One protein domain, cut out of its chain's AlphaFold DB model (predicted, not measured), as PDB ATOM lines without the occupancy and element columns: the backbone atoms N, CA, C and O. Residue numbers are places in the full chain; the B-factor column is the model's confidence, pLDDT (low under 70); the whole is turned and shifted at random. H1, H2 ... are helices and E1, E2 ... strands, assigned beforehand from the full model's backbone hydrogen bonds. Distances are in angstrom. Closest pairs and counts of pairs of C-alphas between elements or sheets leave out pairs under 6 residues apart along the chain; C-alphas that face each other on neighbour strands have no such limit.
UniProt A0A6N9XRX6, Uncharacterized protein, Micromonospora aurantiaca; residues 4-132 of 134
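Overview. This is residues 4 to 132 of the 134 residues of an uncharacterized protein of Micromonospora aurantiaca (UniProt A0A6N9XRX6). What does the model look like? A twisted, curled sheet of four strands makes the framework, with H3 lying along one face over its E4 end, the hairpin of E1 and E2 reaching out at the other edge, and a loop, residues 37 to 54, reaching away at the opposite end of the long axis. The last stretch, residues 109 to 132, folds back past the E4 edge, and H1 and H2 sit at the margins. What is it made of? The printed part has 129 residues, with four named helices and four named strands in the order H1 E1 E2 H2 E3 H3 E4 H4; the sheet order E1, E2, E3, E4 is mixed, and the class is mixed, with 60 residues in named elements, under half. It is compact, with a radius of gyration of the C-alphas of 14.5 A and spans of 48 by 35 by 25 A.

Arrangement. How do the strands pair? E1, residues 19 to 25, and E2, residues 28 to 36, form an antiparallel hairpin, with N 23 and O 30 at 2.8 A. E3, residues 73 to 78, is parallel to E2, with N 75 and O 33 at 2.8 A, and E4, residues 100 to 104, is parallel to E3, with N 103 and O 76 at 3.0 A. Where are the helices? H3, residues 81 to 93, is on the sheet at a height of 9.6 A, making two layers, helix over sheet; it runs along the strands, at 0 degrees to E4 on the local plane, and the closest C-alphas of the two, Ala 81 and Thr 104, are 6.4 A apart. H1, residues 4 to 9, H2, residues 55 to 64, and H4, residues 105 to 108, only graze the sheet, while H2 and H3 are near each other, with 7 pairs of C-alphas within 10 A. What of crossovers and helix backbones? E2, H2, E3 and E3, H3, E4 are strand-helix-strand units, two parallel strands with a helix between, each with a right-handed crossover. In H1, H2 and H3 every O i to N i+4 pair is within hydrogen-bond range, and H4 is too short for such a pair.

Along the chain. Where do the elements begin and end? H1 starts at C-alpha 4, (-14.279, -25.976, -29.151), and H4 ends at C-alpha 108, (-3.106, -43.889, -41.228). Which are longest? E2 measures 24.4 A, E1 19.2 A and H3 18.2 A.

Size, cuts and confidence. How far does it reach? The two C-alphas farthest apart, Gly 27 and Ala 46, are 47.7 A apart. Are there cuts or weak places? The printed part has no cut, the link from E2 to H2 is long, and residues 39 to 54 are under 70 in pLDDT.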
ATOM      1  N   SER A   4     -12.972 -26.377 -29.687       86.12
ATOM      2  CA  SER A   4     -14.279 -25.976 -29.151       86.12
ATOM      3  C   SER A   4     -14.432 -24.455 -29.011       86.12
ATOM      4  O   SER A   4     -15.516 -23.915 -29.232       86.12
ATOM      5  N   ALA A   5     -13.365 -23.741 -28.646       88.06
ATOM      6  CA  ALA A   5     -13.367 -22.283 -28.584       88.06
ATOM      7  C   ALA A   5     -13.447 -21.680 -29.990       88.06
ATOM      8  O   ALA A   5     -14.248 -20.776 -30.211       88.06
ATOM      9  N   TRP A   6     -12.692 -22.238 -30.940       91.50
ATOM     10  CA  TRP A   6     -12.731 -21.820 -32.341       91.50
ATOM     11  C   TRP A   6     -14.125 -22.007 -32.956       91.50
ATOM     12  O   TRP A   6     -14.680 -21.073 -33.522       91.50
ATOM     13  N   LEU A   7     -14.754 -23.170 -32.760       89.50
ATOM     14  CA  LEU A   7     -16.116 -23.429 -33.242       89.50
ATOM     15  C   LEU A   7     -17.141 -22.440 -32.668       89.50
ATOM     16  O   LEU A   7     -17.992 -21.946 -33.401       89.50
ATOM     17  N   ARG A   8     -17.040 -22.096 -31.377       89.81
ATOM     18  CA  ARG A   8     -17.917 -21.088 -30.753       89.81
ATOM     19  C   ARG A   8     -17.727 -19.688 -31.331       89.81
ATOM     20  O   ARG A   8     -18.710 -18.979 -31.481       89.81
ATOM     21  N   GLN A   9     -16.496 -19.300 -31.660       90.25
ATOM     22  CA  GLN A   9     -16.201 -18.005 -32.293       90.25
ATOM     23  C   GLN A   9     -16.786 -17.881 -33.706       90.25
ATOM     24  O   GLN A   9     -16.900 -16.773 -34.219       90.25
ATOM     25  N   HIS A  10     -17.145 -19.008 -34.319       88.06
ATOM     26  CA  HIS A  10     -17.742 -19.091 -35.646       88.06
ATOM     27  C   HIS A  10     -19.211 -19.543 -35.605       88.06
ATOM     28  O   HIS A  10     -19.680 -20.121 -36.576       88.06
ATOM     29  N   ASP A  11     -19.922 -19.340 -34.488       88.62
ATOM     30  CA  ASP A  11     -21.347 -19.687 -34.329       88.62
ATOM     31  C   ASP A  11     -21.681 -21.175 -34.591       88.62
ATOM     32  O   ASP A  11     -22.791 -21.543 -34.972       88.62
ATOM     33  N   LEU A  12     -20.708 -22.063 -34.354       88.56
ATOM     34  CA  LEU A  12     -20.790 -23.510 -34.592       88.56
ATOM     35  C   LEU A  12     -20.644 -24.317 -33.291       88.56
ATOM     36  O   LEU A  12     -20.140 -25.441 -33.288       88.56
ATOM     37  N   ALA A  13     -21.085 -23.747 -32.167       85.31
ATOM     38  CA  ALA A  13     -20.975 -24.321 -30.820       85.31
ATOM     39  C   ALA A  13     -21.621 -25.714 -30.664       85.31
ATOM     40  O   ALA A  13     -21.256 -26.483 -29.774       85.31
ATOM     41  N   GLN A  14     -22.602 -26.019 -31.514       83.31
ATOM     42  CA  GLN A  14     -23.309 -27.293 -31.600       83.31
ATOM     43  C   GLN A  14     -22.462 -28.413 -32.213       83.31
ATOM     44  O   GLN A  14     -22.761 -29.588 -31.999       83.31
ATOM     45  N   LEU A  15     -21.421 -28.071 -32.977       86.69
ATOM     46  CA  LEU A  15     -20.485 -29.044 -33.523       86.69
ATOM     47  C   LEU A  15     -19.402 -29.359 -32.495       86.69
ATOM     48  O   LEU A  15     -18.959 -28.510 -31.721       86.69
ATOM     49  N   ARG A  16     -18.936 -30.605 -32.515       84.44
ATOM     50  CA  ARG A  16     -17.750 -31.036 -31.778       84.44
ATOM     51  C   ARG A  16     -16.827 -31.744 -32.747       84.44
ATOM     52  O   ARG A  16     -17.287 -32.610 -33.478       84.44
ATOM     53  N   ALA A  17     -15.564 -31.342 -32.748       87.88
ATOM     54  CA  ALA A  17     -14.500 -31.959 -33.525       87.88
ATOM     55  C   ALA A  17     -13.351 -32.332 -32.592       87.88
ATOM     56  O   ALA A  17     -13.121 -31.640 -31.594       87.88
ATOM     57  N   ASP A  18     -12.634 -33.402 -32.924       90.75
ATOM     58  CA  ASP A  18     -11.464 -33.836 -32.161       90.75
ATOM     59  C   ASP A  18     -10.284 -32.879 -32.356       90.75
ATOM     60  O   ASP A  18      -9.483 -32.693 -31.441       90.75
ATOM     61  N   GLY A  19     -10.188 -32.232 -33.522       92.31
ATOM     62  CA  GLY A  19      -9.107 -31.295 -33.800       92.31
ATOM     63  C   GLY A  19      -9.395 -30.304 -34.921       92.31
ATOM     64  O   GLY A  19     -10.192 -30.552 -35.824       92.31
ATOM     65  N   TYR A  20      -8.704 -29.169 -34.852       94.06
ATOM     66  CA  TYR A  20      -8.537 -28.221 -35.951       94.06
ATOM     67  C   TYR A  20      -7.073 -28.256 -36.379       94.06
ATOM     68  O   TYR A  20      -6.187 -28.268 -35.523       94.06
ATOM     69  N   GLY A  21      -6.820 -28.259 -37.684       94.31
ATOM     70  CA  GLY A  21      -5.473 -28.338 -38.226       94.31
ATOM     71  C   GLY A  21      -5.285 -27.519 -39.493       94.31
ATOM     72  O   GLY A  21      -6.237 -27.100 -40.157       94.31
ATOM     73  N   VAL A  22      -4.016 -27.286 -39.814       95.12
ATOM     74  CA  VAL A  22      -3.575 -26.629 -41.043       95.12
ATOM     75  C   VAL A  22      -2.498 -27.502 -41.669       95.12
ATOM     76  O   VAL A  22      -1.523 -27.842 -41.002       95.12
ATOM     77  N   TRP A  23      -2.679 -27.863 -42.934       95.31
ATOM     78  CA  TRP A  23      -1.689 -28.575 -43.734       95.31
ATOM     79  C   TRP A  23      -1.076 -27.625 -44.761       95.31
ATOM     80  O   TRP A  23      -1.806 -26.927 -45.469       95.31
ATOM     81  N   LEU A  24       0.254 -27.602 -44.840       94.44
ATOM     82  CA  LEU A  24       1.017 -26.808 -45.801       94.44
ATOM     83  C   LEU A  24       1.871 -27.742 -46.649       94.44
ATOM     84  O   LEU A  24       2.661 -28.512 -46.110       94.44
ATOM     85  N   GLN A  25       1.726 -27.658 -47.967       93.19
ATOM     86  CA  GLN A  25       2.486 -28.477 -48.906       93.19
ATOM     87  C   GLN A  25       2.580 -27.761 -50.250       93.19
ATOM     88  O   GLN A  25       1.573 -27.260 -50.745       93.19
ATOM     89  N   ASP A  26       3.781 -27.690 -50.825       91.06
ATOM     90  CA  ASP A  26       4.038 -27.087 -52.142       91.06
ATOM     91  C   ASP A  26       3.440 -25.671 -52.302       91.06
ATOM     92  O   ASP A  26       2.860 -25.323 -53.328       91.06
ATOM     93  N   GLY A  27       3.517 -24.852 -51.246       92.38
ATOM     94  CA  GLY A  27       2.965 -23.488 -51.221       92.38
ATOM     95  C   GLY A  27       1.435 -23.407 -51.115       92.38
ATOM     96  O   GLY A  27       0.880 -22.308 -51.089       92.38
ATOM     97  N   ARG A  28       0.739 -24.542 -51.021       92.94
ATOM     98  CA  ARG A  28      -0.715 -24.632 -50.837       92.94
ATOM     99  C   ARG A  28      -1.055 -24.822 -49.360       92.94
ATOM    100  O   ARG A  28      -0.282 -25.406 -48.601       92.94
ATOM    101  N   CYS A  29      -2.232 -24.340 -48.958       93.81
ATOM    102  CA  CYS A  29      -2.715 -24.395 -47.580       93.81
ATOM    103  C   CYS A  29      -4.112 -25.014 -47.515       93.81
ATOM    104  O   CYS A  29      -5.037 -24.518 -48.159       93.81
ATOM    105  N   LEU A  30      -4.270 -26.050 -46.690       95.50
ATOM    106  CA  LEU A  30      -5.560 -26.643 -46.360       95.50
ATOM    107  C   LEU A  30      -5.836 -26.494 -44.862       95.50
ATOM    108  O   LEU A  30      -5.169 -27.101 -44.028       95.50
ATOM    109  N   ARG A  31      -6.862 -25.712 -44.520       95.69
ATOM    110  CA  ARG A  31      -7.454 -25.689 -43.173       95.69
ATOM    111  C   ARG A  31      -8.473 -26.810 -43.063       95.69
ATOM    112  O   ARG A  31      -9.297 -26.945 -43.969       95.69
ATOM    113  N   PHE A  32      -8.459 -27.558 -41.968       95.88
ATOM    114  CA  PHE A  32      -9.383 -28.668 -41.776       95.88
ATOM    115  C   PHE A  32      -9.872 -28.814 -40.335       95.88
ATOM    116  O   PHE A  32      -9.200 -28.420 -39.381       95.88
ATOM    117  N   LEU A  33     -11.050 -29.422 -40.189       95.75
ATOM    118  CA  LEU A  33     -11.470 -30.062 -38.942       95.75
ATOM    119  C   LEU A  33     -11.343 -31.571 -39.088       95.75
ATOM    120  O   LEU A  33     -11.666 -32.102 -40.146       95.75
ATOM    121  N   VAL A  34     -10.915 -32.249 -38.030       94.94
ATOM    122  CA  VAL A  34     -10.837 -33.709 -37.985       94.94
ATOM    123  C   VAL A  34     -11.803 -34.271 -36.952       94.94
ATOM    124  O   VAL A  34     -11.918 -33.757 -35.836       94.94
ATOM    125  N   HIS A  35     -12.474 -35.344 -37.349       93.94
ATOM    126  CA  HIS A  35     -13.314 -36.178 -36.503       93.94
ATOM    127  C   HIS A  35     -12.776 -37.595 -36.536       93.94
ATOM    128  O   HIS A  35     -12.569 -38.160 -37.612       93.94
ATOM    129  N   VAL A  36     -12.551 -38.162 -35.362       90.81
ATOM    130  CA  VAL A  36     -12.105 -39.535 -35.194       90.81
ATOM    131  C   VAL A  36     -13.287 -40.336 -34.686       90.81
ATOM    132  O   VAL A  36     -13.778 -40.141 -33.576       90.81
ATOM    133  N   ASP A  37     -13.740 -41.266 -35.511       87.19
ATOM    134  CA  ASP A  37     -14.688 -42.276 -35.094       87.19
ATOM    135  C   ASP A  37     -14.035 -43.159 -34.030       87.19
ATOM    136  O   ASP A  37     -13.070 -43.884 -34.292       87.19
ATOM    137  N   ARG A  38     -14.558 -43.080 -32.809       73.69
ATOM    138  CA  ARG A  38     -14.066 -43.871 -31.678       73.69
ATOM    139  C   ARG A  38     -14.754 -45.230 -31.570       73.69
ATOM    140  O   ARG A  38     -14.495 -45.946 -30.608       73.69
ATOM    141  N   GLY A  39     -15.616 -45.594 -32.522       64.62
ATOM    142  CA  GLY A  39     -16.485 -46.754 -32.363       64.62
ATOM    143  C   GLY A  39     -17.744 -46.417 -31.555       64.62
ATOM    144  O   GLY A  39     -17.960 -45.261 -31.180       64.62
ATOM    145  N   PRO A  40     -18.612 -47.404 -31.289       58.09
ATOM    146  CA  PRO A  40     -19.740 -47.217 -30.384       58.09
ATOM    147  C   PRO A  40     -19.243 -46.847 -28.978       58.09
ATOM    148  O   PRO A  40     -18.464 -47.577 -28.370       58.09
ATOM    149  N   ILE A  41     -19.686 -45.697 -28.464       48.72
ATOM    150  CA  ILE A  41     -19.378 -45.237 -27.104       48.72
ATOM    151  C   ILE A  41     -20.552 -45.637 -26.197       48.72
ATOM    152  O   ILE A  41     -21.601 -44.998 -26.236       48.72
ATOM    153  N   GLY A  42     -20.360 -46.684 -25.387       46.34
ATOM    154  CA  GLY A  42     -21.312 -47.169 -24.374       46.34
ATOM    155  C   GLY A  42     -21.783 -48.615 -24.593       46.34
ATOM    156  O   GLY A  42     -22.055 -49.020 -25.721       46.34
ATOM    157  N   ASP A  43     -21.921 -49.383 -23.505       44.12
ATOM    158  CA  ASP A  43     -22.305 -50.813 -23.520       44.12
ATOM    159  C   ASP A  43     -23.752 -51.080 -23.976       44.12
ATOM    160  O   ASP A  43     -24.128 -52.221 -24.246       44.12
ATOM    161  N   VAL A  44     -24.579 -50.039 -24.101       52.00
ATOM    162  CA  VAL A  44     -26.009 -50.149 -24.425       52.00
ATOM    163  C   VAL A  44     -26.324 -49.357 -25.689       52.00
ATOM    164  O   VAL A  44     -27.079 -48.393 -25.681       52.00
ATOM    165  N   VAL A  45     -25.716 -49.759 -26.799       54.44
ATOM    166  CA  VAL A  45     -26.211 -49.407 -28.131       54.44
ATOM    167  C   VAL A  45     -26.818 -50.680 -28.703       54.44
ATOM    168  O   VAL A  45     -26.115 -51.692 -28.822       54.44
ATOM    169  N   ALA A  46     -28.120 -50.652 -29.004       54.19
ATOM    170  CA  ALA A  46     -28.804 -51.769 -29.647       54.19
ATOM    171  C   ALA A  46     -28.023 -52.183 -30.905       54.19
ATOM    172  O   ALA A  46     -27.469 -51.328 -31.594       54.19
ATOM    173  N   GLU A  47     -27.950 -53.478 -31.228       53.81
ATOM    174  CA  GLU A  47     -27.089 -53.962 -32.325       53.81
ATOM    175  C   GLU A  47     -27.368 -53.277 -33.674       53.81
ATOM    176  O   GLU A  47     -26.457 -53.096 -34.477       53.81
ATOM    177  N   HIS A  48     -28.600 -52.802 -33.869       51.38
ATOM    178  CA  HIS A  48     -29.040 -52.038 -35.037       51.38
ATOM    179  C   HIS A  48     -28.534 -50.579 -35.075       51.38
ATOM    180  O   HIS A  48     -28.483 -49.982 -36.146       51.38
ATOM    181  N   GLU A  49     -28.141 -50.002 -33.937       48.34
ATOM    182  CA  GLU A  49     -27.659 -48.616 -33.794       48.34
ATOM    183  C   GLU A  49     -26.123 -48.523 -33.688       48.34
ATOM    184  O   GLU A  49     -25.531 -47.468 -33.928       48.34
ATOM    185  N   ARG A  50     -25.445 -49.645 -33.403       51.31
ATOM    186  CA  ARG A  50     -23.972 -49.753 -33.380       51.31
ATOM    187  C   ARG A  50     -23.276 -49.336 -34.689       51.31
ATOM    188  O   ARG A  50     -22.160 -48.816 -34.605       51.31
ATOM    189  N   PRO A  51     -23.854 -49.523 -35.893       48.19
ATOM    190  CA  PRO A  51     -23.215 -49.101 -37.140       48.19
ATOM    191  C   PRO A  51     -23.109 -47.579 -37.308       48.19
ATOM    192  O   PRO A  51     -22.243 -47.116 -38.045       48.19
ATOM    193  N   THR A  52     -23.981 -46.804 -36.653       49.91
ATOM    194  CA  THR A  52     -24.132 -45.349 -36.856       49.91
ATOM    195  C   THR A  52     -23.861 -44.518 -35.603       49.91
ATOM    196  O   THR A  52     -23.724 -43.291 -35.703       49.91
ATOM    197  N   SER A  53     -23.760 -45.146 -34.427       53.62
ATOM    198  CA  SER A  53     -23.520 -44.453 -33.160       53.62
ATOM    199  C   SER A  53     -22.203 -43.670 -33.195       53.62
ATOM    200  O   SER A  53     -21.154 -44.230 -33.512       53.62
ATOM    201  N   GLY A  54     -22.261 -42.379 -32.861       67.81
ATOM    202  CA  GLY A  54     -21.129 -41.447 -32.900       67.81
ATOM    203  C   GLY A  54     -21.181 -40.525 -34.119       67.81
ATOM    204  O   GLY A  54     -21.478 -39.338 -33.984       67.81
ATOM    205  N   LEU A  55     -20.967 -41.071 -35.320       78.25
ATOM    206  CA  LEU A  55     -20.913 -40.280 -36.558       78.25
ATOM    207  C   LEU A  55     -22.287 -39.780 -37.026       78.25
ATOM    208  O   LEU A  55     -22.372 -38.681 -37.564       78.25
ATOM    209  N   GLY A  56     -23.376 -40.519 -36.791       81.94
ATOM    210  CA  GLY A  56     -24.712 -40.091 -37.226       81.94
ATOM    211  C   GLY A  56     -25.141 -38.752 -36.612       81.94
ATOM    212  O   GLY A  56     -25.612 -37.858 -37.316       81.94
ATOM    213  N   GLY A  57     -24.900 -38.569 -35.308       81.75
ATOM    214  CA  GLY A  57     -25.168 -37.305 -34.617       81.75
ATOM    215  C   GLY A  57     -24.297 -36.156 -35.131       81.75
ATOM    216  O   GLY A  57     -24.785 -35.033 -35.278       81.75
ATOM    217  N   LEU A  58     -23.038 -36.451 -35.468       87.19
ATOM    218  CA  LEU A  58     -22.116 -35.495 -36.069       87.19
ATOM    219  C   LEU A  58     -22.609 -35.021 -37.443       87.19
ATOM    220  O   LEU A  58     -22.740 -33.817 -37.661       87.19
ATOM    221  N   LEU A  59     -22.926 -35.951 -38.350       90.62
ATOM    222  CA  LEU A  59     -23.430 -35.638 -39.692       90.62
ATOM    223  C   LEU A  59     -24.735 -34.843 -39.619       90.62
ATOM    224  O   LEU A  59     -24.875 -33.823 -40.290       90.62
ATOM    225  N   ALA A  60     -25.657 -35.250 -38.743       88.75
ATOM    226  CA  ALA A  60     -26.889 -34.510 -38.496       88.75
ATOM    227  C   ALA A  60     -26.623 -33.096 -37.955       88.75
ATOM    228  O   ALA A  60     -27.380 -32.176 -38.252       88.75
ATOM    229  N   GLY A  61     -25.567 -32.906 -37.157       89.69
ATOM    230  CA  GLY A  61     -25.115 -31.590 -36.705       89.69
ATOM    231  C   GLY A  61     -24.658 -30.709 -37.866       89.69
ATOM    232  O   GLY A  61     -25.107 -29.573 -37.975       89.69
ATOM    233  N   TYR A  62     -23.832 -31.248 -38.769       92.44
ATOM    234  CA  TYR A  62     -23.393 -30.541 -39.977       92.44
ATOM    235  C   TYR A  62     -24.551 -30.189 -40.914       92.44
ATOM    236  O   TYR A  62     -24.591 -29.084 -41.446       92.44
ATOM    237  N   ARG A  63     -25.507 -31.104 -41.105       91.88
ATOM    238  CA  ARG A  63     -26.681 -30.882 -41.966       91.88
ATOM    239  C   ARG A  63     -27.623 -29.810 -41.411       91.88
ATOM    240  O   ARG A  63     -28.229 -29.080 -42.185       91.88
ATOM    241  N   ARG A  64     -27.729 -29.710 -40.081       89.50
ATOM    242  CA  ARG A  64     -28.544 -28.699 -39.384       89.50
ATOM    243  C   ARG A  64     -27.831 -27.368 -39.171       89.50
ATOM    244  O   ARG A  64     -28.491 -26.409 -38.794       89.50
ATOM    245  N   ALA A  65     -26.510 -27.308 -39.325       88.00
ATOM    246  CA  ALA A  65     -25.777 -26.069 -39.129       88.00
ATOM    247  C   ALA A  65     -26.172 -25.047 -40.203       88.00
ATOM    248  O   ALA A  65     -26.077 -25.315 -41.402       88.00
ATOM    249  N   ASP A  66     -26.589 -23.861 -39.763       82.00
ATOM    250  CA  ASP A  66     -26.988 -22.781 -40.668       82.00
ATOM    251  C   ASP A  66     -25.800 -22.260 -41.490       82.00
ATOM    252  O   ASP A  66     -25.953 -21.876 -42.655       82.00
ATOM    253  N   GLN A  67     -24.599 -22.308 -40.903       86.81
ATOM    254  CA  GLN A  67     -23.349 -21.862 -41.509       86.81
ATOM    255  C   GLN A  67     -22.442 -23.028 -41.915       86.81
ATOM    256  O   GLN A  67     -22.377 -24.070 -41.261       86.81
ATOM    257  N   LEU A  68     -21.695 -22.814 -42.999       90.88
ATOM    258  CA  LEU A  68     -20.600 -23.686 -43.406       90.88
ATOM    259  C   LEU A  68     -19.439 -23.547 -42.415       90.88
ATOM    260  O   LEU A  68     -19.045 -22.429 -42.085       90.88
ATOM    261  N   VAL A  69     -18.824 -24.660 -42.007       91.69
ATOM    262  CA  VAL A  69     -17.588 -24.574 -41.220       91.69
ATOM    263  C   VAL A  69     -16.500 -23.901 -42.067       91.69
ATOM    264  O   VAL A  69     -16.258 -24.379 -43.177       91.69
ATOM    265  N   PRO A  70     -15.811 -22.848 -41.580       93.19
ATOM    266  CA  PRO A  70     -14.872 -22.050 -42.375       93.19
ATOM    267  C   PRO A  70     -13.497 -22.730 -42.555       93.19
ATOM    268  O   PRO A  70     -12.432 -22.161 -42.294       93.19
ATOM    269  N   VAL A  71     -13.522 -23.974 -43.030       94.69
ATOM    270  CA  VAL A  71     -12.373 -24.821 -43.360       94.69
ATOM    271  C   VAL A  71     -12.487 -25.325 -44.797       94.69
ATOM    272  O   VAL A  71     -13.586 -25.427 -45.338       94.69
ATOM    273  N   GLY A  72     -11.350 -25.651 -45.413       95.00
ATOM    274  CA  GLY A  72     -11.319 -26.211 -46.765       95.00
ATOM    275  C   GLY A  72     -11.755 -27.675 -46.819       95.00
ATOM    276  O   GLY A  72     -12.207 -28.124 -47.862       95.00
ATOM    277  N   ALA A  73     -11.658 -28.412 -45.706       96.12
ATOM    278  CA  ALA A  73     -12.117 -29.794 -45.628       96.12
ATOM    279  C   ALA A  73     -12.539 -30.208 -44.213       96.12
ATOM    280  O   ALA A  73     -12.002 -29.736 -43.209       96.12
ATOM    281  N   VAL A  74     -13.472 -31.150 -44.140       96.19
ATOM    282  CA  VAL A  74     -13.779 -31.929 -42.941       96.19
ATOM    283  C   VAL A  74     -13.233 -33.337 -43.155       96.19
ATOM    284  O   VAL A  74     -13.636 -34.039 -44.078       96.19
ATOM    285  N   LEU A  75     -12.298 -33.743 -42.305       96.81
ATOM    286  CA  LEU A  75     -11.669 -35.054 -42.341       96.81
ATOM    287  C   LEU A  75     -12.382 -35.984 -41.364       96.81
ATOM    288  O   LEU A  75     -12.586 -35.633 -40.202       96.81
ATOM    289  N   MET A  76     -12.739 -37.177 -41.824       95.50
ATOM    290  CA  MET A  76     -13.352 -38.218 -41.005       95.50
ATOM    291  C   MET A  76     -12.452 -39.450 -41.014       95.50
ATOM    292  O   MET A  76     -12.282 -40.102 -42.043       95.50
ATOM    293  N   ILE A  77     -11.864 -39.755 -39.863       95.06
ATOM    294  CA  ILE A  77     -11.038 -40.941 -39.658       95.06
ATOM    295  C   ILE A  77     -11.932 -41.993 -39.019       95.06
ATOM    296  O   ILE A  77     -12.270 -41.891 -37.841       95.06
ATOM    297  N   VAL A  78     -12.336 -42.984 -39.804       93.50
ATOM    298  CA  VAL A  78     -13.196 -44.071 -39.338       93.50
ATOM    299  C   VAL A  78     -12.389 -45.272 -38.865       93.50
ATOM    300  O   VAL A  78     -11.208 -45.412 -39.181       93.50
ATOM    301  N   GLN A  79     -13.021 -46.157 -38.102       89.50
ATOM    302  CA  GLN A  79     -12.340 -47.321 -37.538       89.50
ATOM    303  C   GLN A  79     -11.815 -48.288 -38.614       89.50
ATOM    304  O   GLN A  79     -10.643 -48.667 -38.593       89.50
ATOM    305  N   ASP A  80     -12.667 -48.655 -39.570       90.00
ATOM    306  CA  ASP A  80     -12.405 -49.701 -40.558       90.00
ATOM    307  C   ASP A  80     -13.043 -49.392 -41.923       90.00
ATOM    308  O   ASP A  80     -13.767 -48.405 -42.095       90.00
ATOM    309  N   ALA A  81     -12.740 -50.237 -42.910       91.50
ATOM    310  CA  ALA A  81     -13.195 -50.069 -44.288       91.50
ATOM    311  C   ALA A  81     -14.718 -50.231 -44.449       91.50
ATOM    312  O   ALA A  81     -15.320 -49.510 -45.239       91.50
ATOM    313  N   GLU A  82     -15.365 -51.115 -43.682       90.75
ATOM    314  CA  GLU A  82     -16.821 -51.306 -43.759       90.75
ATOM    315  C   GLU A  82     -17.554 -50.043 -43.281       90.75
ATOM    316  O   GLU A  82     -18.536 -49.594 -43.880       90.75
ATOM    317  N   ARG A  83     -17.060 -49.428 -42.202       89.38
ATOM    318  CA  ARG A  83     -17.538 -48.129 -41.726       89.38
ATOM    319  C   ARG A  83     -17.241 -47.009 -42.718       89.38
ATOM    320  O   ARG A  83     -18.119 -46.173 -42.925       89.38
ATOM    321  N   GLU A  84     -16.073 -47.008 -43.365       93.56
ATOM    322  CA  GLU A  84     -15.728 -46.021 -44.404       93.56
ATOM    323  C   GLU A  84     -16.719 -46.096 -45.567       93.56
ATOM    324  O   GLU A  84     -17.267 -45.076 -45.984       93.56
ATOM    325  N   ASP A  85     -17.025 -47.302 -46.041       92.75
ATOM    326  CA  ASP A  85     -17.938 -47.514 -47.162       92.75
ATOM    327  C   ASP A  85     -19.375 -47.105 -46.832       92.75
ATOM    328  O   ASP A  85     -20.025 -46.435 -47.644       92.75
ATOM    329  N   ARG A  86     -19.864 -47.427 -45.627       91.38
ATOM    330  CA  ARG A  86     -21.183 -46.976 -45.150       91.38
ATOM    331  C   ARG A  86     -21.257 -45.460 -45.025       91.38
ATOM    332  O   ARG A  86     -22.209 -44.857 -45.520       91.38
ATOM    333  N   LEU A  87     -20.248 -44.841 -44.411       92.44
ATOM    334  CA  LEU A  87     -20.163 -43.390 -44.279       92.44
ATOM    335  C   LEU A  87     -20.153 -42.720 -45.656       92.44
ATOM    336  O   LEU A  87     -20.910 -41.783 -45.898       92.44
ATOM    337  N   ARG A  88     -19.350 -43.231 -46.593       93.38
ATOM    338  CA  ARG A  88     -19.306 -42.724 -47.969       93.38
ATOM    339  C   ARG A  88     -20.633 -42.908 -48.694       93.38
ATOM    340  O   ARG A  88     -21.018 -42.033 -49.463       93.38
ATOM    341  N   ALA A  89     -21.334 -44.020 -48.484       92.50
ATOM    342  CA  ALA A  89     -22.662 -44.225 -49.052       92.50
ATOM    343  C   ALA A  89     -23.670 -43.195 -48.519       92.50
ATOM    344  O   ALA A  89     -24.402 -42.612 -49.318       92.50
ATOM    345  N   ASP A  90     -23.658 -42.912 -47.213       92.81
ATOM    346  CA  ASP A  90     -24.520 -41.881 -46.628       92.81
ATOM    347  C   ASP A  90     -24.165 -40.474 -47.129       92.81
ATOM    348  O   ASP A  90     -25.051 -39.735 -47.546       92.81
ATOM    349  N   LEU A  91     -22.874 -40.130 -47.195       93.75
ATOM    350  CA  LEU A  91     -22.398 -38.846 -47.724       93.75
ATOM    351  C   LEU A  91     -22.703 -38.660 -49.218       93.75
ATOM    352  O   LEU A  91     -22.882 -37.533 -49.663       93.75
ATOM    353  N   ARG A  92     -22.780 -39.740 -50.006       93.00
ATOM    354  CA  ARG A  92     -23.243 -39.665 -51.402       93.00
ATOM    355  C   ARG A  92     -24.747 -39.435 -51.497       93.00
ATOM    356  O   ARG A  92     -25.192 -38.721 -52.387       93.00
ATOM    357  N   ARG A  93     -25.525 -40.064 -50.613       92.38
ATOM    358  CA  ARG A  93     -26.987 -39.936 -50.588       92.38
ATOM    359  C   ARG A  93     -27.423 -38.561 -50.089       92.38
ATOM    360  O   ARG A  93     -28.344 -37.976 -50.646       92.38
ATOM    361  N   GLU A  94     -26.767 -38.064 -49.048       93.38
ATOM    362  CA  GLU A  94     -27.048 -36.772 -48.429       93.38
ATOM    363  C   GLU A  94     -25.724 -36.027 -48.159       93.38
ATOM    364  O   GLU A  94     -25.162 -36.118 -47.054       93.38
ATOM    365  N   PRO A  95     -25.203 -35.316 -49.182       92.25
ATOM    366  CA  PRO A  95     -23.938 -34.593 -49.100       92.25
ATOM    367  C   PRO A  95     -23.944 -33.490 -48.044       92.25
ATOM    368  O   PRO A  95     -24.944 -32.801 -47.834       92.25
ATOM    369  N   LEU A  96     -22.794 -33.288 -47.399       92.44
ATOM    370  CA  LEU A  96     -22.575 -32.117 -46.552       92.44
ATOM    371  C   LEU A  96     -22.202 -30.906 -47.412       92.44
ATOM    372  O   LEU A  96     -21.650 -31.047 -48.499       92.44
ATOM    373  N   ARG A  97     -22.462 -29.700 -46.892       92.31
ATOM    374  CA  ARG A  97     -22.033 -28.452 -47.548       92.31
ATOM    375  C   ARG A  97     -20.508 -28.297 -47.561       92.31
ATOM    376  O   ARG A  97     -19.960 -27.695 -48.476       92.31
ATOM    377  N   ASN A  98     -19.832 -28.801 -46.529       93.25
ATOM    378  CA  ASN A  98     -18.373 -28.846 -46.469       93.25
ATOM    379  C   ASN A  98     -17.838 -29.953 -47.378       93.25
ATOM    380  O   ASN A  98     -18.422 -31.033 -47.426       93.25
ATOM    381  N   ALA A  99     -16.684 -29.723 -48.012       94.25
ATOM    382  CA  ALA A  99     -15.914 -30.808 -48.610       94.25
ATOM    383  C   ALA A  99     -15.532 -31.812 -47.515       94.25
ATOM    384  O   ALA A  99     -15.064 -31.421 -46.439       94.25
ATOM    385  N   VAL A 100     -15.757 -33.098 -47.775       95.56
ATOM    386  CA  VAL A 100     -15.476 -34.179 -46.827       95.56
ATOM    387  C   VAL A 100     -14.469 -35.129 -47.442       95.56
ATOM    388  O   VAL A 100     -14.647 -35.565 -48.577       95.56
ATOM    389  N   ALA A 101     -13.460 -35.511 -46.668       97.06
ATOM    390  CA  ALA A 101     -12.663 -36.688 -46.964       97.06
ATOM    391  C   ALA A 101     -12.731 -37.693 -45.825       97.06
ATOM    392  O   ALA A 101     -12.777 -37.344 -44.647       97.06
ATOM    393  N   THR A 102     -12.704 -38.959 -46.208       96.81
ATOM    394  CA  THR A 102     -12.759 -40.106 -45.309       96.81
ATOM    395  C   THR A 102     -11.468 -40.909 -45.419       96.81
ATOM    396  O   THR A 102     -10.844 -40.949 -46.478       96.81
ATOM    397  N   THR A 103     -11.026 -41.505 -44.322       97.00
ATOM    398  CA  THR A 103      -9.954 -42.507 -44.312       97.00
ATOM    399  C   THR A 103     -10.157 -43.448 -43.133       97.00
ATOM    400  O   THR A 103     -11.004 -43.188 -42.280       97.00
ATOM    401  N   THR A 104      -9.382 -44.526 -43.053       95.19
ATOM    402  CA  THR A 104      -9.436 -45.462 -41.927       95.19
ATOM    403  C   THR A 104      -8.239 -45.287 -41.001       95.19
ATOM    404  O   THR A 104      -7.142 -44.932 -41.439       95.19
ATOM    405  N   GLN A 105      -8.416 -45.612 -39.719       92.75
ATOM    406  CA  GLN A 105      -7.304 -45.696 -38.768       92.75
ATOM    407  C   GLN A 105      -6.215 -46.650 -39.278       92.75
ATOM    408  O   GLN A 105      -5.031 -46.336 -39.211       92.75
ATOM    409  N   GLN A 106      -6.608 -47.790 -39.858       91.75
ATOM    410  CA  GLN A 106      -5.669 -48.777 -40.391       91.75
ATOM    411  C   GLN A 106      -4.757 -48.211 -41.487       91.75
ATOM    412  O   GLN A 106      -3.575 -48.558 -41.522       91.75
ATOM    413  N   LEU A 107      -5.279 -47.364 -42.379       94.94
ATOM    414  CA  LEU A 107      -4.463 -46.734 -43.416       94.94
ATOM    415  C   LEU A 107      -3.499 -45.715 -42.819       94.94
ATOM    416  O   LEU A 107      -2.319 -45.756 -43.149       94.94
ATOM    417  N   LEU A 108      -3.963 -44.876 -41.892       92.88
ATOM    418  CA  LEU A 108      -3.106 -43.889 -41.228       92.88
ATOM    419  C   LEU A 108      -2.051 -44.511 -40.302       92.88
ATOM    420  O   LEU A 108      -1.030 -43.887 -40.038       92.88
ATOM    421  N   TYR A 109      -2.246 -45.745 -39.830       90.19
ATOM    422  CA  TYR A 109      -1.193 -46.481 -39.123       90.19
ATOM    423  C   TYR A 109      -0.078 -46.989 -40.045       90.19
ATOM    424  O   TYR A 109       1.003 -47.319 -39.563       90.19
ATOM    425  N   ARG A 110      -0.337 -47.111 -41.352       93.31
ATOM    426  CA  ARG A 110       0.599 -47.693 -42.330       93.31
ATOM    427  C   ARG A 110       1.198 -46.667 -43.286       93.31
ATOM    428  O   ARG A 110       2.242 -46.937 -43.871       93.31
ATOM    429  N   HIS A 111       0.529 -45.537 -43.457       94.94
ATOM    430  CA  HIS A 111       0.821 -44.523 -44.458       94.94
ATOM    431  C   HIS A 111       0.758 -43.137 -43.834       94.94
ATOM    432  O   HIS A 111       0.074 -42.926 -42.830       94.94
ATOM    433  N   TRP A 112       1.445 -42.185 -44.453       91.25
ATOM    434  CA  TRP A 112       1.411 -40.808 -43.989       91.25
ATOM    435  C   TRP A 112       0.158 -40.083 -44.504       91.25
ATOM    436  O   TRP A 112      -0.386 -40.446 -45.548       91.25
ATOM    437  N   PRO A 113      -0.337 -39.047 -43.803       85.06
ATOM    438  CA  PRO A 113      -1.502 -38.288 -44.258       85.06
ATOM    439  C   PRO A 113      -1.340 -37.618 -45.632       85.06
ATOM    440  O   PRO A 113      -2.352 -37.295 -46.254       85.06
ATOM    441  N   ASP A 114      -0.115 -37.383 -46.104       89.50
ATOM    442  CA  ASP A 114       0.187 -36.830 -47.430       89.50
ATOM    443  C   ASP A 114       0.293 -37.877 -48.545       89.50
ATOM    444  O   ASP A 114       0.300 -37.502 -49.721       89.50
ATOM    445  N   ASP A 115       0.279 -39.169 -48.205       94.94
ATOM    446  CA  ASP A 115       0.066 -40.244 -49.169       94.94
ATOM    447  C   ASP A 115      -1.377 -40.216 -49.708       94.94
ATOM    448  O   ASP A 115      -2.270 -39.523 -49.211       94.94
ATOM    449  N   GLN A 116      -1.642 -41.017 -50.743       95.62
ATOM    450  CA  GLN A 116      -2.986 -41.208 -51.294       95.62
ATOM    451  C   GLN A 116      -3.850 -42.083 -50.372       95.62
ATOM    452  O   GLN A 116      -4.139 -43.243 -50.667       95.62
ATOM    453  N   VAL A 117      -4.275 -41.521 -49.241       96.75
ATOM    454  CA  VAL A 117      -5.050 -42.225 -48.203       96.75
ATOM    455  C   VAL A 117      -6.469 -41.690 -48.030       96.75
ATOM    456  O   VAL A 117      -7.285 -42.350 -47.386       96.75
ATOM    457  N   TRP A 118      -6.805 -40.550 -48.631       97.12
ATOM    458  CA  TRP A 118      -8.086 -39.872 -48.424       97.12
ATOM    459  C   TRP A 118      -9.090 -40.182 -49.532       97.12
ATOM    460  O   TRP A 118      -8.798 -40.023 -50.709       97.12
ATOM    461  N   GLN A 119     -10.294 -40.613 -49.178       96.62
ATOM    462  CA  GLN A 119     -11.408 -40.821 -50.103       96.62
ATOM    463  C   GLN A 119     -12.370 -39.638 -50.056       96.62
ATOM    464  O   GLN A 119     -12.915 -39.343 -48.990       96.62
ATOM    465  N   VAL A 120     -12.642 -39.027 -51.208       94.88
ATOM    466  CA  VAL A 120     -13.687 -38.003 -51.355       94.88
ATOM    467  C   VAL A 120     -14.990 -38.683 -51.808       94.88
ATOM    468  O   VAL A 120     -14.981 -39.462 -52.769       94.88
ATOM    469  N   PRO A 121     -16.131 -38.479 -51.118       91.19
ATOM    470  CA  PRO A 121     -17.408 -39.050 -51.535       91.19
ATOM    471  C   PRO A 121     -17.784 -38.627 -52.962       91.19
ATOM    472  O   PRO A 121     -17.839 -37.444 -53.271       91.19
ATOM    473  N   GLY A 122     -18.066 -39.607 -53.826       86.56
ATOM    474  CA  GLY A 122     -18.415 -39.373 -55.235       86.56
ATOM    475  C   GLY A 122     -17.232 -39.427 -56.205       86.56
ATOM    476  O   GLY A 122     -17.455 -39.590 -57.399       86.56
ATOM    477  N   GLU A 123     -15.995 -39.396 -55.708       90.19
ATOM    478  CA  GLU A 123     -14.799 -39.547 -56.537       90.19
ATOM    479  C   GLU A 123     -14.264 -40.983 -56.544       90.19
ATOM    480  O   GLU A 123     -14.523 -41.790 -55.639       90.19
ATOM    481  N   SER A 124     -13.508 -41.302 -57.597       88.12
ATOM    482  CA  SER A 124     -12.754 -42.543 -57.721       88.12
ATOM    483  C   SER A 124     -11.300 -42.345 -57.284       88.12
ATOM    484  O   SER A 124     -10.671 -41.330 -57.574       88.12
ATOM    485  N   GLY A 125     -10.750 -43.361 -56.617       91.69
ATOM    486  CA  GLY A 125      -9.367 -43.349 -56.137       91.69
ATOM    487  C   GLY A 125      -9.165 -42.572 -54.833       91.69
ATOM    488  O   GLY A 125     -10.025 -41.819 -54.385       91.69
ATOM    489  N   ARG A 126      -8.016 -42.809 -54.192       95.25
ATOM    490  CA  ARG A 126      -7.597 -42.056 -53.006       95.25
ATOM    491  C   ARG A 126      -6.767 -40.842 -53.422       95.25
ATOM    492  O   ARG A 126      -6.043 -40.876 -54.414       95.25
ATOM    493  N   ARG A 127      -6.881 -39.780 -52.640       94.75
ATOM    494  CA  ARG A 127      -6.263 -38.470 -52.817       94.75
ATOM    495  C   ARG A 127      -5.239 -38.223 -51.721       94.75
ATOM    496  O   ARG A 127      -5.343 -38.777 -50.622       94.75
ATOM    497  N   ARG A 128      -4.274 -37.361 -52.021       94.62
ATOM    498  CA  ARG A 128      -3.398 -36.770 -51.004       94.62
ATOM    499  C   ARG A 128      -4.166 -35.711 -50.230       94.62
ATOM    500  O   ARG A 128      -5.084 -35.100 -50.775       94.62
ATOM    501  N   LEU A 129      -3.773 -35.435 -48.987       94.56
ATOM    502  CA  LEU A 129      -4.495 -34.466 -48.157       94.56
ATOM    503  C   LEU A 129      -4.632 -33.094 -48.835       94.56
ATOM    504  O   LEU A 129      -5.715 -32.518 -48.835       94.56
ATOM    505  N   ILE A 130      -3.573 -32.601 -49.485       93.62
ATOM    506  CA  ILE A 130      -3.589 -31.290 -50.153       93.62
ATOM    507  C   ILE A 130      -4.566 -31.203 -51.341       93.62
ATOM    508  O   ILE A 130      -4.868 -30.113 -51.817       93.62
ATOM    509  N   GLU A 131      -5.067 -32.337 -51.831       92.62
ATOM    510  CA  GLU A 131      -5.990 -32.407 -52.966       92.62
ATOM    511  C   GLU A 131      -7.466 -32.312 -52.534       92.62
ATOM    512  O   GLU A 131      -8.301 -31.960 -53.358       92.62
ATOM    513  N   VAL A 132      -7.792 -32.541 -51.255       89.69
ATOM    514  CA  VAL A 132      -9.172 -32.704 -50.742       89.69
ATOM    515  C   VAL A 132     -10.036 -31.430 -50.793       89.69
ATOM    516  O   VAL A 132     -11.257 -31.526 -50.860       89.69
TER     517      VAL A 132